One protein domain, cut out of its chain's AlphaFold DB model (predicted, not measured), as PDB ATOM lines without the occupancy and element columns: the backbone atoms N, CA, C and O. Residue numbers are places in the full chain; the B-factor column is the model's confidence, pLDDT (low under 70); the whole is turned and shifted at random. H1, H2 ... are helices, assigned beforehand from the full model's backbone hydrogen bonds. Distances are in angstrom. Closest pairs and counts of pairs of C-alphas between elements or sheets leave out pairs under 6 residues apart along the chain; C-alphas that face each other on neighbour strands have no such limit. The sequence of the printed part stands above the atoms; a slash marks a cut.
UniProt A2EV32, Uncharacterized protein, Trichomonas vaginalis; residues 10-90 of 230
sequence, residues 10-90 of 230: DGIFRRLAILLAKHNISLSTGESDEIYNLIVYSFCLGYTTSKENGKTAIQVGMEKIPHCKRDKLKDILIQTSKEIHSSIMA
ATOM      1  N   ASP A  10      89.153 160.624 184.971       85.06
ATOM      2  CA  ASP A  10      88.491 161.889 184.648       85.06
ATOM      3  C   ASP A  10      89.227 162.649 183.528       85.06
ATOM      4  O   ASP A  10      88.587 163.195 182.628       85.06
ATOM      5  N   GLY A  11      90.563 162.602 183.493       85.75
ATOM      6  CA  GLY A  11      91.379 163.138 182.402       85.75
ATOM      7  C   GLY A  11      91.110 162.454 181.056       85.75
ATOM      8  O   GLY A  11      91.048 163.124 180.020       85.75
ATOM      9  N   ILE A  12      90.880 161.136 181.059       90.12
ATOM     10  CA  ILE A  12      90.469 160.382 179.863       90.12
ATOM     11  C   ILE A  12      89.086 160.840 179.395       90.12
ATOM     12  O   ILE A  12      88.923 161.190 178.225       90.12
ATOM     13  N   PHE A  13      88.099 160.901 180.293       91.44
ATOM     14  CA  PHE A  13      86.740 161.309 179.927       91.44
ATOM     15  C   PHE A  13      86.659 162.770 179.486       91.44
ATOM     16  O   PHE A  13      85.897 163.090 178.576       91.44
ATOM     17  N   ARG A  14      87.501 163.650 180.036       91.31
ATOM     18  CA  ARG A  14      87.653 165.027 179.554       91.31
ATOM     19  C   ARG A  14      88.166 165.070 178.116       91.31
ATOM     20  O   ARG A  14      87.614 165.792 177.288       91.31
ATOM     21  N   ARG A  15      89.189 164.273 177.785       90.94
ATOM     22  CA  ARG A  15      89.702 164.160 176.406       90.94
ATOM     23  C   ARG A  15      88.662 163.571 175.457       90.94
ATOM     24  O   ARG A  15      88.518 164.077 174.347       90.94
ATOM     25  N   LEU A  16      87.909 162.565 175.904       93.25
ATOM     26  CA  LEU A  16      86.790 162.009 175.146       93.25
ATOM     27  C   LEU A  16      85.723 163.078 174.883       93.25
ATOM     28  O   LEU A  16      85.338 163.270 173.738       93.25
ATOM     29  N   ALA A  17      85.296 163.827 175.902       91.69
ATOM     30  CA  ALA A  17      84.307 164.892 175.749       91.69
ATOM     31  C   ALA A  17      84.748 165.961 174.732       91.69
ATOM     32  O   ALA A  17      83.952 166.368 173.886       91.69
ATOM     33  N   ILE A  18      86.025 166.367 174.761       90.94
ATOM     34  CA  ILE A  18      86.602 167.291 173.770       90.94
ATOM     35  C   ILE A  18      86.553 166.688 172.363       90.94
ATOM     36  O   ILE A  18      86.189 167.385 171.418       90.94
ATOM     37  N   LEU A  19      86.917 165.413 172.213       93.12
ATOM     38  CA  LEU A  19      86.888 164.716 170.927       93.12
ATOM     39  C   LEU A  19      85.463 164.648 170.368       93.12
ATOM     40  O   LEU A  19      85.244 165.011 169.214       93.12
ATOM     41  N   LEU A  20      84.492 164.251 171.193       92.50
ATOM     42  CA  LEU A  20      83.088 164.173 170.791       92.50
ATOM     43  C   LEU A  20      82.573 165.536 170.327       92.50
ATOM     44  O   LEU A  20      81.973 165.633 169.259       92.50
ATOM     45  N   ALA A  21      82.866 166.594 171.086       88.25
ATOM     46  CA  ALA A  21      82.459 167.950 170.744       88.25
ATOM     47  C   ALA A  21      83.099 168.433 169.433       88.25
ATOM     48  O   ALA A  21      82.396 168.912 168.546       88.25
ATOM     49  N   LYS A  22      84.420 168.266 169.276       87.75
ATOM     50  CA  LYS A  22      85.157 168.713 168.082       87.75
ATOM     51  C   LYS A  22      84.691 168.043 166.795       87.75
ATOM     52  O   LYS A  22      84.743 168.665 165.740       87.75
ATOM     53  N   HIS A  23      84.260 166.789 166.881       91.31
ATOM     54  CA  HIS A  23      83.832 166.008 165.723       91.31
ATOM     55  C   HIS A  23      82.310 165.892 165.593       91.31
ATOM     56  O   HIS A  23      81.837 165.135 164.751       91.31
ATOM     57  N   ASN A  24      81.544 166.634 166.403       89.44
ATOM     58  CA  ASN A  24      80.081 166.581 166.421       89.44
ATOM     59  C   ASN A  24      79.535 165.142 166.568       89.44
ATOM     60  O   ASN A  24      78.583 164.733 165.901       89.44
ATOM     61  N   ILE A  25      80.177 164.352 167.428       92.62
ATOM     62  CA  ILE A  25      79.801 162.966 167.710       92.62
ATOM     63  C   ILE A  25      78.851 162.944 168.909       92.62
ATOM     64  O   ILE A  25      79.013 163.679 169.884       92.62
ATOM     65  N   SER A  26      77.845 162.071 168.847       92.94
ATOM     66  CA  SER A  26      76.830 161.969 169.891       92.94
ATOM     67  C   SER A  26      77.404 161.503 171.238       92.94
ATOM     68  O   SER A  26      78.274 160.633 171.300       92.94
ATOM     69  N   LEU A  27      76.835 162.004 172.338       91.81
ATOM     70  CA  LEU A  27      77.146 161.516 173.689       91.81
ATOM     71  C   LEU A  27      76.821 160.024 173.867       91.81
ATOM     72  O   LEU A  27      77.515 159.347 174.613       91.81
ATOM     73  N   SER A  28      75.806 159.507 173.164       92.50
ATOM     74  CA  SER A  28      75.485 158.071 173.149       92.50
ATOM     75  C   SER A  28      76.610 157.229 172.560       92.50
ATOM     76  O   SER A  28      76.871 156.145 173.058       92.50
ATOM     77  N   THR A  29      77.302 157.734 171.535       92.56
ATOM     78  CA  THR A  29      78.506 157.079 171.013       92.56
ATOM     79  C   THR A  29      79.610 157.101 172.065       92.56
ATOM     80  O   THR A  29      80.255 156.091 172.284       92.56
ATOM     81  N   GLY A  30      79.799 158.225 172.764       90.94
ATOM     82  CA  GLY A  30      80.794 158.340 173.835       90.94
ATOM     83  C   GLY A  30      80.570 157.411 175.033       90.94
ATOM     84  O   GLY A  30      81.530 157.032 175.693       90.94
ATOM     85  N   GLU A  31      79.318 157.058 175.314       92.94
ATOM     86  CA  GLU A  31      78.928 156.109 176.363       92.94
ATOM     87  C   GLU A  31      78.916 154.652 175.873       92.94
ATOM     88  O   GLU A  31      78.715 153.750 176.675       92.94
ATOM     89  N   SER A  32      79.093 154.384 174.579       94.12
ATOM     90  CA  SER A  32      78.887 153.033 174.062       94.12
ATOM     91  C   SER A  32      79.923 152.039 174.597       94.12
ATOM     92  O   SER A  32      81.079 152.395 174.860       94.12
ATOM     93  N   ASP A  33      79.518 150.771 174.705       93.81
ATOM     94  CA  ASP A  33      80.402 149.694 175.148       93.81
ATOM     95  C   ASP A  33      81.626 149.572 174.229       93.81
ATOM     96  O   ASP A  33      82.718 149.261 174.693       93.81
ATOM     97  N   GLU A  34      81.497 149.858 172.930       94.12
ATOM     98  CA  GLU A  34      82.612 149.844 171.978       94.12
ATOM     99  C   GLU A  34      83.666 150.904 172.310       94.12
ATOM    100  O   GLU A  34      84.860 150.595 172.331       94.12
ATOM    101  N   ILE A  35      83.243 152.140 172.606       94.44
ATOM    102  CA  ILE A  35      84.163 153.210 173.013       94.44
ATOM    103  C   ILE A  35      84.782 152.889 174.372       94.44
ATOM    104  O   ILE A  35      85.996 153.029 174.540       94.44
ATOM    105  N   TYR A  36      83.986 152.413 175.329       93.12
ATOM    106  CA  TYR A  36      84.497 152.030 176.639       93.12
ATOM    107  C   TYR A  36      85.522 150.890 176.547       93.12
ATOM    108  O   TYR A  36      86.622 150.999 177.091       93.12
ATOM    109  N   ASN A  37      85.220 149.836 175.788       90.56
ATOM    110  CA  ASN A  37      86.128 148.714 175.571       90.56
ATOM    111  C   ASN A  37      87.415 149.154 174.864       90.56
ATOM    112  O   ASN A  37      88.487 148.677 175.227       90.56
ATOM    113  N   LEU A  38      87.346 150.092 173.913       92.38
ATOM    114  CA  LEU A  38      88.535 150.662 173.273       92.38
ATOM    115  C   LEU A  38      89.413 151.432 174.272       92.38
ATOM    116  O   LEU A  38      90.639 151.301 174.239       92.38
ATOM    117  N   ILE A  39      88.806 152.205 175.178       91.44
ATOM    118  CA  ILE A  39      89.524 152.920 176.246       91.44
ATOM    119  C   ILE A  39      90.212 151.923 177.184       91.44
ATOM    120  O   ILE A  39      91.411 152.051 177.440       91.44
ATOM    121  N   VAL A  40      89.483 150.904 177.654       88.31
ATOM    122  CA  VAL A  40      90.032 149.852 178.524       88.31
ATOM    123  C   VAL A  40      91.157 149.103 177.813       88.31
ATOM    124  O   VAL A  40      92.224 148.918 178.393       88.31
ATOM    125  N   TYR A  41      90.973 148.722 176.548       86.00
ATOM    126  CA  TYR A  41      91.991 148.034 175.755       86.00
ATOM    127  C   TYR A  41      93.260 148.883 175.597       86.00
ATOM    128  O   TYR A  41      94.364 148.391 175.826       86.00
ATOM    129  N   SER A  42      93.107 150.176 175.297       85.88
ATOM    130  CA  SER A  42      94.222 151.127 175.186       85.88
ATOM    131  C   SER A  42      94.979 151.280 176.508       85.88
ATOM    132  O   SER A  42      96.210 151.289 176.522       85.88
ATOM    133  N   PHE A  43      94.259 151.341 177.632       84.00
ATOM    134  CA  PHE A  43      94.866 151.350 178.962       84.00
ATOM    135  C   PHE A  43      95.643 150.058 179.234       84.00
ATOM    136  O   PHE A  43      96.787 150.103 179.685       84.00
ATOM    137  N   CYS A  44      95.047 148.904 178.923       80.88
ATOM    138  CA  CYS A  44      95.670 147.600 179.126       80.88
ATOM    139  C   CYS A  44      96.949 147.439 178.304       80.88
ATOM    140  O   CYS A  44      97.924 146.916 178.832       80.88
ATOM    141  N   LEU A  45      96.972 147.918 177.054       76.62
ATOM    142  CA  LEU A  45      98.177 147.933 176.216       76.62
ATOM    143  C   LEU A  45      99.320 148.736 176.848       76.62
ATOM    144  O   LEU A  45     100.473 148.323 176.768       76.62
ATOM    145  N   GLY A  46      99.015 149.866 177.490       74.06
ATOM    146  CA  GLY A  46     100.010 150.605 178.268       74.06
ATOM    147  C   GLY A  46     100.439 149.839 179.523       74.06
ATOM    148  O   GLY A  46     101.623 149.795 179.856       74.06
ATOM    149  N   TYR A  47      99.487 149.192 180.200       73.38
ATOM    150  CA  TYR A  47      99.692 148.515 181.481       73.38
ATOM    151  C   TYR A  47     100.445 147.180 181.386       73.38
ATOM    152  O   TYR A  47     101.152 146.831 182.329       73.38
ATOM    153  N   THR A  48     100.362 146.441 180.275       62.88
ATOM    154  CA  THR A  48     101.083 145.163 180.069       62.88
ATOM    155  C   THR A  48     102.611 145.304 180.080       62.88
ATOM    156  O   THR A  48     103.317 144.299 180.120       62.88
ATOM    157  N   THR A  49     103.133 146.534 180.114       57.03
ATOM    158  CA  THR A  49     104.551 146.831 180.374       57.03
ATOM    159  C   THR A  49     104.923 146.821 181.866       57.03
ATOM    160  O   THR A  49     106.106 146.816 182.203       57.03
ATOM    161  N   SER A  50     103.937 146.761 182.769       54.78
ATOM    162  CA  SER A  50     104.112 146.734 184.225       54.78
ATOM    163  C   SER A  50     103.791 145.347 184.798       54.78
ATOM    164  O   SER A  50     102.724 144.775 184.577       54.78
ATOM    165  N   LYS A  51     104.753 144.761 185.519       55.19
ATOM    166  CA  LYS A  51     104.584 143.484 186.221       55.19
ATOM    167  C   LYS A  51     103.938 143.737 187.580       55.19
ATOM    168  O   LYS A  51     104.663 143.906 188.553       55.19
ATOM    169  N   GLU A  52     102.614 143.714 187.678       57.12
ATOM    170  CA  GLU A  52     101.967 143.695 188.995       57.12
ATOM    171  C   GLU A  52     100.773 142.739 189.094       57.12
ATOM    172  O   GLU A  52      99.824 142.799 188.317       57.12
ATOM    173  N   ASN A  53     100.852 141.913 190.145       55.84
ATOM    174  CA  ASN A  53      99.768 141.369 190.964       55.84
ATOM    175  C   ASN A  53      98.621 140.655 190.257       55.84
ATOM    176  O   ASN A  53      97.576 141.270 190.114       55.84
ATOM    177  N   GLY A  54      98.774 139.351 189.970       64.56
ATOM    178  CA  GLY A  54      97.737 138.288 189.997       64.56
ATOM    179  C   GLY A  54      96.386 138.478 189.273       64.56
ATOM    180  O   GLY A  54      95.611 137.530 189.191       64.56
ATOM    181  N   LYS A  55      96.101 139.667 188.756       68.44
ATOM    182  CA  LYS A  55      94.924 140.131 188.036       68.44
ATOM    183  C   LYS A  55      95.319 140.289 186.578       68.44
ATOM    184  O   LYS A  55      96.456 140.638 186.255       68.44
ATOM    185  N   THR A  56      94.373 140.062 185.679       73.00
ATOM    186  CA  THR A  56      94.597 140.361 184.265       73.00
ATOM    187  C   THR A  56      94.646 141.880 184.066       73.00
ATOM    188  O   THR A  56      94.001 142.634 184.796       73.00
ATOM    189  N   ALA A  57      95.382 142.355 183.056       74.00
ATOM    190  CA  ALA A  57      95.451 143.787 182.739       74.00
ATOM    191  C   ALA A  57      94.052 144.410 182.547       74.00
ATOM    192  O   ALA A  57      93.810 145.534 182.977       74.00
ATOM    193  N   ILE A  58      93.116 143.634 181.987       77.19
ATOM    194  CA  ILE A  58      91.711 144.017 181.788       77.19
ATOM    195  C   ILE A  58      91.008 144.288 183.118       77.19
ATOM    196  O   ILE A  58      90.334 145.308 183.247       77.19
ATOM    197  N   GLN A  59      91.188 143.421 184.119       76.31
ATOM    198  CA  GLN A  59      90.593 143.619 185.445       76.31
ATOM    199  C   GLN A  59      91.097 144.914 186.087       76.31
ATOM    200  O   GLN A  59      90.301 145.701 186.592       76.31
ATOM    201  N   VAL A  60      92.402 145.181 185.995       79.00
ATOM    202  CA  VAL A  60      92.989 146.434 186.495       79.00
ATOM    203  C   VAL A  60      92.456 147.645 185.724       79.00
ATOM    204  O   VAL A  60      92.155 148.673 186.329       79.00
ATOM    205  N   GLY A  61      92.308 147.536 184.402       79.69
ATOM    206  CA  GLY A  61      91.760 148.599 183.560       79.69
ATOM    207  C   GLY A  61      90.321 148.960 183.918       79.69
ATOM    208  O   GLY A  61      90.021 150.138 184.085       79.69
ATOM    209  N   MET A  62      89.454 147.963 184.109       81.50
ATOM    210  CA  MET A  62      88.060 148.184 184.515       81.50
ATOM    211  C   MET A  62      87.940 148.783 185.924       81.50
ATOM    212  O   MET A  62      87.053 149.597 186.167       81.50
ATOM    213  N   GLU A  63      88.829 148.411 186.850       82.00
ATOM    214  CA  GLU A  63      88.872 148.999 188.196       82.00
ATOM    215  C   GLU A  63      89.339 150.462 188.171       82.00
ATOM    216  O   GLU A  63      88.784 151.308 188.871       82.00
ATOM    217  N   LYS A  64      90.361 150.772 187.364       82.62
ATOM    218  CA  LYS A  64      90.960 152.113 187.299       82.62
ATOM    219  C   LYS A  64      90.190 153.086 186.410       82.62
ATOM    220  O   LYS A  64      90.293 154.293 186.621       82.62
ATOM    221  N   ILE A  65      89.446 152.587 185.426       85.25
ATOM    222  CA  ILE A  65      88.649 153.386 184.494       85.25
ATOM    223  C   ILE A  65      87.207 152.886 184.569       85.25
ATOM    224  O   ILE A  65      86.786 152.099 183.725       85.25
ATOM    225  N   PRO A  66      86.433 153.321 185.575       85.25
ATOM    226  CA  PRO A  66      85.038 152.936 185.667       85.25
ATOM    227  C   PRO A  66      84.260 153.518 184.489       85.25
ATOM    228  O   PRO A  66      84.492 154.654 184.071       85.25
ATOM    229  N   HIS A  67      83.295 152.756 183.985       87.25
ATOM    230  CA  HIS A  67      82.430 153.193 182.898       87.25
ATOM    231  C   HIS A  67      81.752 154.534 183.220       87.25
ATOM    232  O   HIS A  67      81.002 154.655 184.193       87.25
ATOM    233  N   CYS A  68      81.976 155.549 182.383       86.81
ATOM    234  CA  CYS A  68      81.326 156.845 182.543       86.81
ATOM    235  C   CYS A  68      79.903 156.777 181.995       86.81
ATOM    236  O   CYS A  68      79.697 156.417 180.840       86.81
ATOM    237  N   LYS A  69      78.914 157.115 182.822       89.31
ATOM    238  CA  LYS A  69      77.515 157.228 182.388       89.31
ATOM    239  C   LYS A  69      77.288 158.515 181.604       89.31
ATOM    240  O   LYS A  69      78.017 159.494 181.799       89.31
ATOM    241  N   ARG A  70      76.238 158.531 180.777       89.94
ATOM    242  CA  ARG A  70      75.848 159.670 179.932       89.94
ATOM    243  C   ARG A  70      75.843 161.000 180.665       89.94
ATOM    244  O   ARG A  70      76.392 161.972 180.159       89.94
ATOM    245  N   ASP A  71      75.202 161.042 181.831       91.25
ATOM    246  CA  ASP A  71      74.989 162.286 182.569       91.25
ATOM    247  C   ASP A  71      76.310 162.830 183.109       91.25
ATOM    248  O   ASP A  71      76.620 163.997 182.892       91.25
ATOM    249  N   LYS A  72      77.166 161.957 183.663       89.94
ATOM    250  CA  LYS A  72      78.526 162.345 184.062       89.94
ATOM    251  C   LYS A  72      79.330 162.850 182.856       89.94
ATOM    252  O   LYS A  72      80.001 163.871 182.955       89.94
ATOM    253  N   LEU A  73      79.244 162.176 181.704       90.62
ATOM    254  CA  LEU A  73      79.954 162.598 180.490       90.62
ATOM    255  C   LEU A  73      79.437 163.946 179.966       90.62
ATOM    256  O   LEU A  73      80.222 164.786 179.526       90.62
ATOM    257  N   LYS A  74      78.125 164.175 180.044       91.81
ATOM    258  CA  LYS A  74      77.482 165.446 179.707       91.81
ATOM    259  C   LYS A  74      77.964 166.568 180.626       91.81
ATOM    260  O   LYS A  74      78.298 167.639 180.125       91.81
ATOM    261  N   ASP A  75      78.034 166.327 181.930       93.44
ATOM    262  CA  ASP A  75      78.509 167.318 182.898       93.44
ATOM    263  C   ASP A  75      79.979 167.672 182.651       93.44
ATOM    264  O   ASP A  75      80.327 168.854 182.593       93.44
ATOM    265  N   ILE A  76      80.824 166.667 182.383       91.06
ATOM    266  CA  ILE A  76      82.224 166.867 181.980       91.06
ATOM    267  C   ILE A  76      82.304 167.703 180.699       91.06
ATOM    268  O   ILE A  76      83.105 168.637 180.632       91.06
ATOM    269  N   LEU A  77      81.477 167.409 179.690       92.00
ATOM    270  CA  LEU A  77      81.442 168.165 178.436       92.00
ATOM    271  C   LEU A  77      81.059 169.627 178.676       92.00
ATOM    272  O   LEU A  77      81.750 170.521 178.191       92.00
ATOM    273  N   ILE A  78      79.990 169.883 179.436       91.44
ATOM    274  CA  ILE A  78      79.524 171.243 179.745       91.44
ATOM    275  C   ILE A  78      80.606 172.017 180.496       91.44
ATOM    276  O   ILE A  78      80.913 173.152 180.133       91.44
ATOM    277  N   GLN A  79      81.193 171.412 181.527       93.75
ATOM    278  CA  GLN A  79      82.213 172.059 182.343       93.75
ATOM    279  C   GLN A  79      83.477 172.358 181.526       93.75
ATOM    280  O   GLN A  79      83.976 173.481 181.537       93.75
ATOM    281  N   THR A  80      83.927 171.393 180.725       91.19
ATOM    282  CA  THR A  80      85.081 171.567 179.834       91.19
ATOM    283  C   THR A  80      84.822 172.643 178.780       91.19
ATOM    284  O   THR A  80      85.704 173.449 178.493       91.19
ATOM    285  N   SER A  81      83.608 172.697 178.227       89.81
ATOM    286  CA  SER A  81      83.207 173.733 177.272       89.81
ATOM    287  C   SER A  81      83.270 175.128 177.896       89.81
ATOM    288  O   SER A  81      83.851 176.031 177.298       89.81
ATOM    289  N   LYS A  82      82.771 175.297 179.131       92.62
ATOM    290  CA  LYS A  82      82.864 176.567 179.873       92.62
ATOM    291  C   LYS A  82      84.312 177.002 180.082       92.62
ATOM    292  O   LYS A  82      84.635 178.156 179.840       92.62
ATOM    293  N   GLU A  83      85.187 176.086 180.487       93.38
ATOM    294  CA  GLU A  83      86.610 176.381 180.708       93.38
ATOM    295  C   GLU A  83      87.324 176.798 179.418       93.38
ATOM    296  O   GLU A  83      88.056 177.788 179.404       93.38
ATOM    297  N   ILE A  84      87.085 176.069 178.321       91.25
ATOM    298  CA  ILE A  84      87.631 176.408 177.003       91.25
ATOM    299  C   ILE A  84      87.097 177.769 176.551       91.25
ATOM    300  O   ILE A  84      87.882 178.615 176.128       91.25
ATOM    301  N   HIS A  85      85.789 178.000 176.679       94.12
ATOM    302  CA  HIS A  85      85.150 179.264 176.331       94.12
ATOM    303  C   HIS A  85      85.760 180.433 177.111       94.12
ATOM    304  O   HIS A  85      86.264 181.372 176.500       94.12
ATOM    305  N   SER A  86      85.824 180.347 178.443       93.19
ATOM    306  CA  SER A  86      86.448 181.378 179.281       93.19
ATOM    307  C   SER A  86      87.911 181.618 178.907       93.19
ATOM    308  O   SER A  86      88.343 182.766 178.831       93.19
ATOM    309  N   SER A  87      88.672 180.557 178.616       92.62
ATOM    310  CA  SER A  87      90.065 180.685 178.182       92.62
ATOM    311  C   SER A  87      90.203 181.388 176.830       92.62
ATOM    312  O   SER A  87      91.153 182.150 176.653       92.62
ATOM    313  N   ILE A  88      89.302 181.143 175.875       92.62
ATOM    314  CA  ILE A  88      89.322 181.812 174.570       92.62
ATOM    315  C   ILE A  88      88.892 183.272 174.715       92.62
ATOM    316  O   ILE A  88      89.597 184.150 174.226       92.62
ATOM    317  N   MET A  89      87.808 183.549 175.444       93.94
ATOM    318  CA  MET A  89      87.350 184.917 175.711       93.94
ATOM    319  C   MET A  89      88.432 185.753 176.405       93.94
ATOM    320  O   MET A  89      88.644 186.904 176.037       93.94
ATOM    321  N   ALA A  90      89.195 185.158 177.330       92.31
ATOM    322  CA  ALA A  90      90.329 185.816 177.978       92.31
ATOM    323  C   ALA A  90      91.448 186.211 176.999       92.31
ATOM    324  O   ALA A  90      92.130 187.207 177.215       92.31
TER     325      ALA A  90
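AT A GLANCE: This is residues 10 to 90 of the 230 residues of an uncharacterized protein of Trichomonas vaginalis (UniProt A2EV32). Two loosely joined groups of helices make an elongated body: H1 and H5 nearly square to each other with short H2, and H3 nearly square to H4. The end of H5, residues 85 to 90, sticks out. The printed 81 residues have five named helices, H1 to H5, and no named strand; the class is all helix, the whole loose, radius of gyration of the C-alphas 14.7 A, spans 49 by 26 by 19 A.

IN THESE COORDINATES: H1, residues 10 to 22, begins at C-alpha 10 (88.491, 161.889, 184.648) and is 18.2 A long. H2 is residues 27 to 30, H3 33 to 47, 20.3 A, and H4 57 to 64. H5, residues 70 to 90, 30.0 A, ends at C-alpha 90 (90.329, 185.816, 177.978).

HOW THE PARTS SIT: H1 touches residues 73 to 80 of H5, closest C-alphas Ala 17 and Leu 77, 5.1 A, only just about perpendicular at 73 degrees. H2 touches H5, closest C-alphas Leu 27 and Arg 70, 6.6 A. H3 touches H4, closest C-alphas Cys 44 and Ala 57, 5.3 A, only just about perpendicular at 70.0 degrees. In H1, H3, H4 and H5 every O i to N i+4 pair is within hydrogen-bond range; H2 is too short for one.

THE WHOLE: The printed part has no cut and no long link. Residues 48 to 55 are under pLDDT 70.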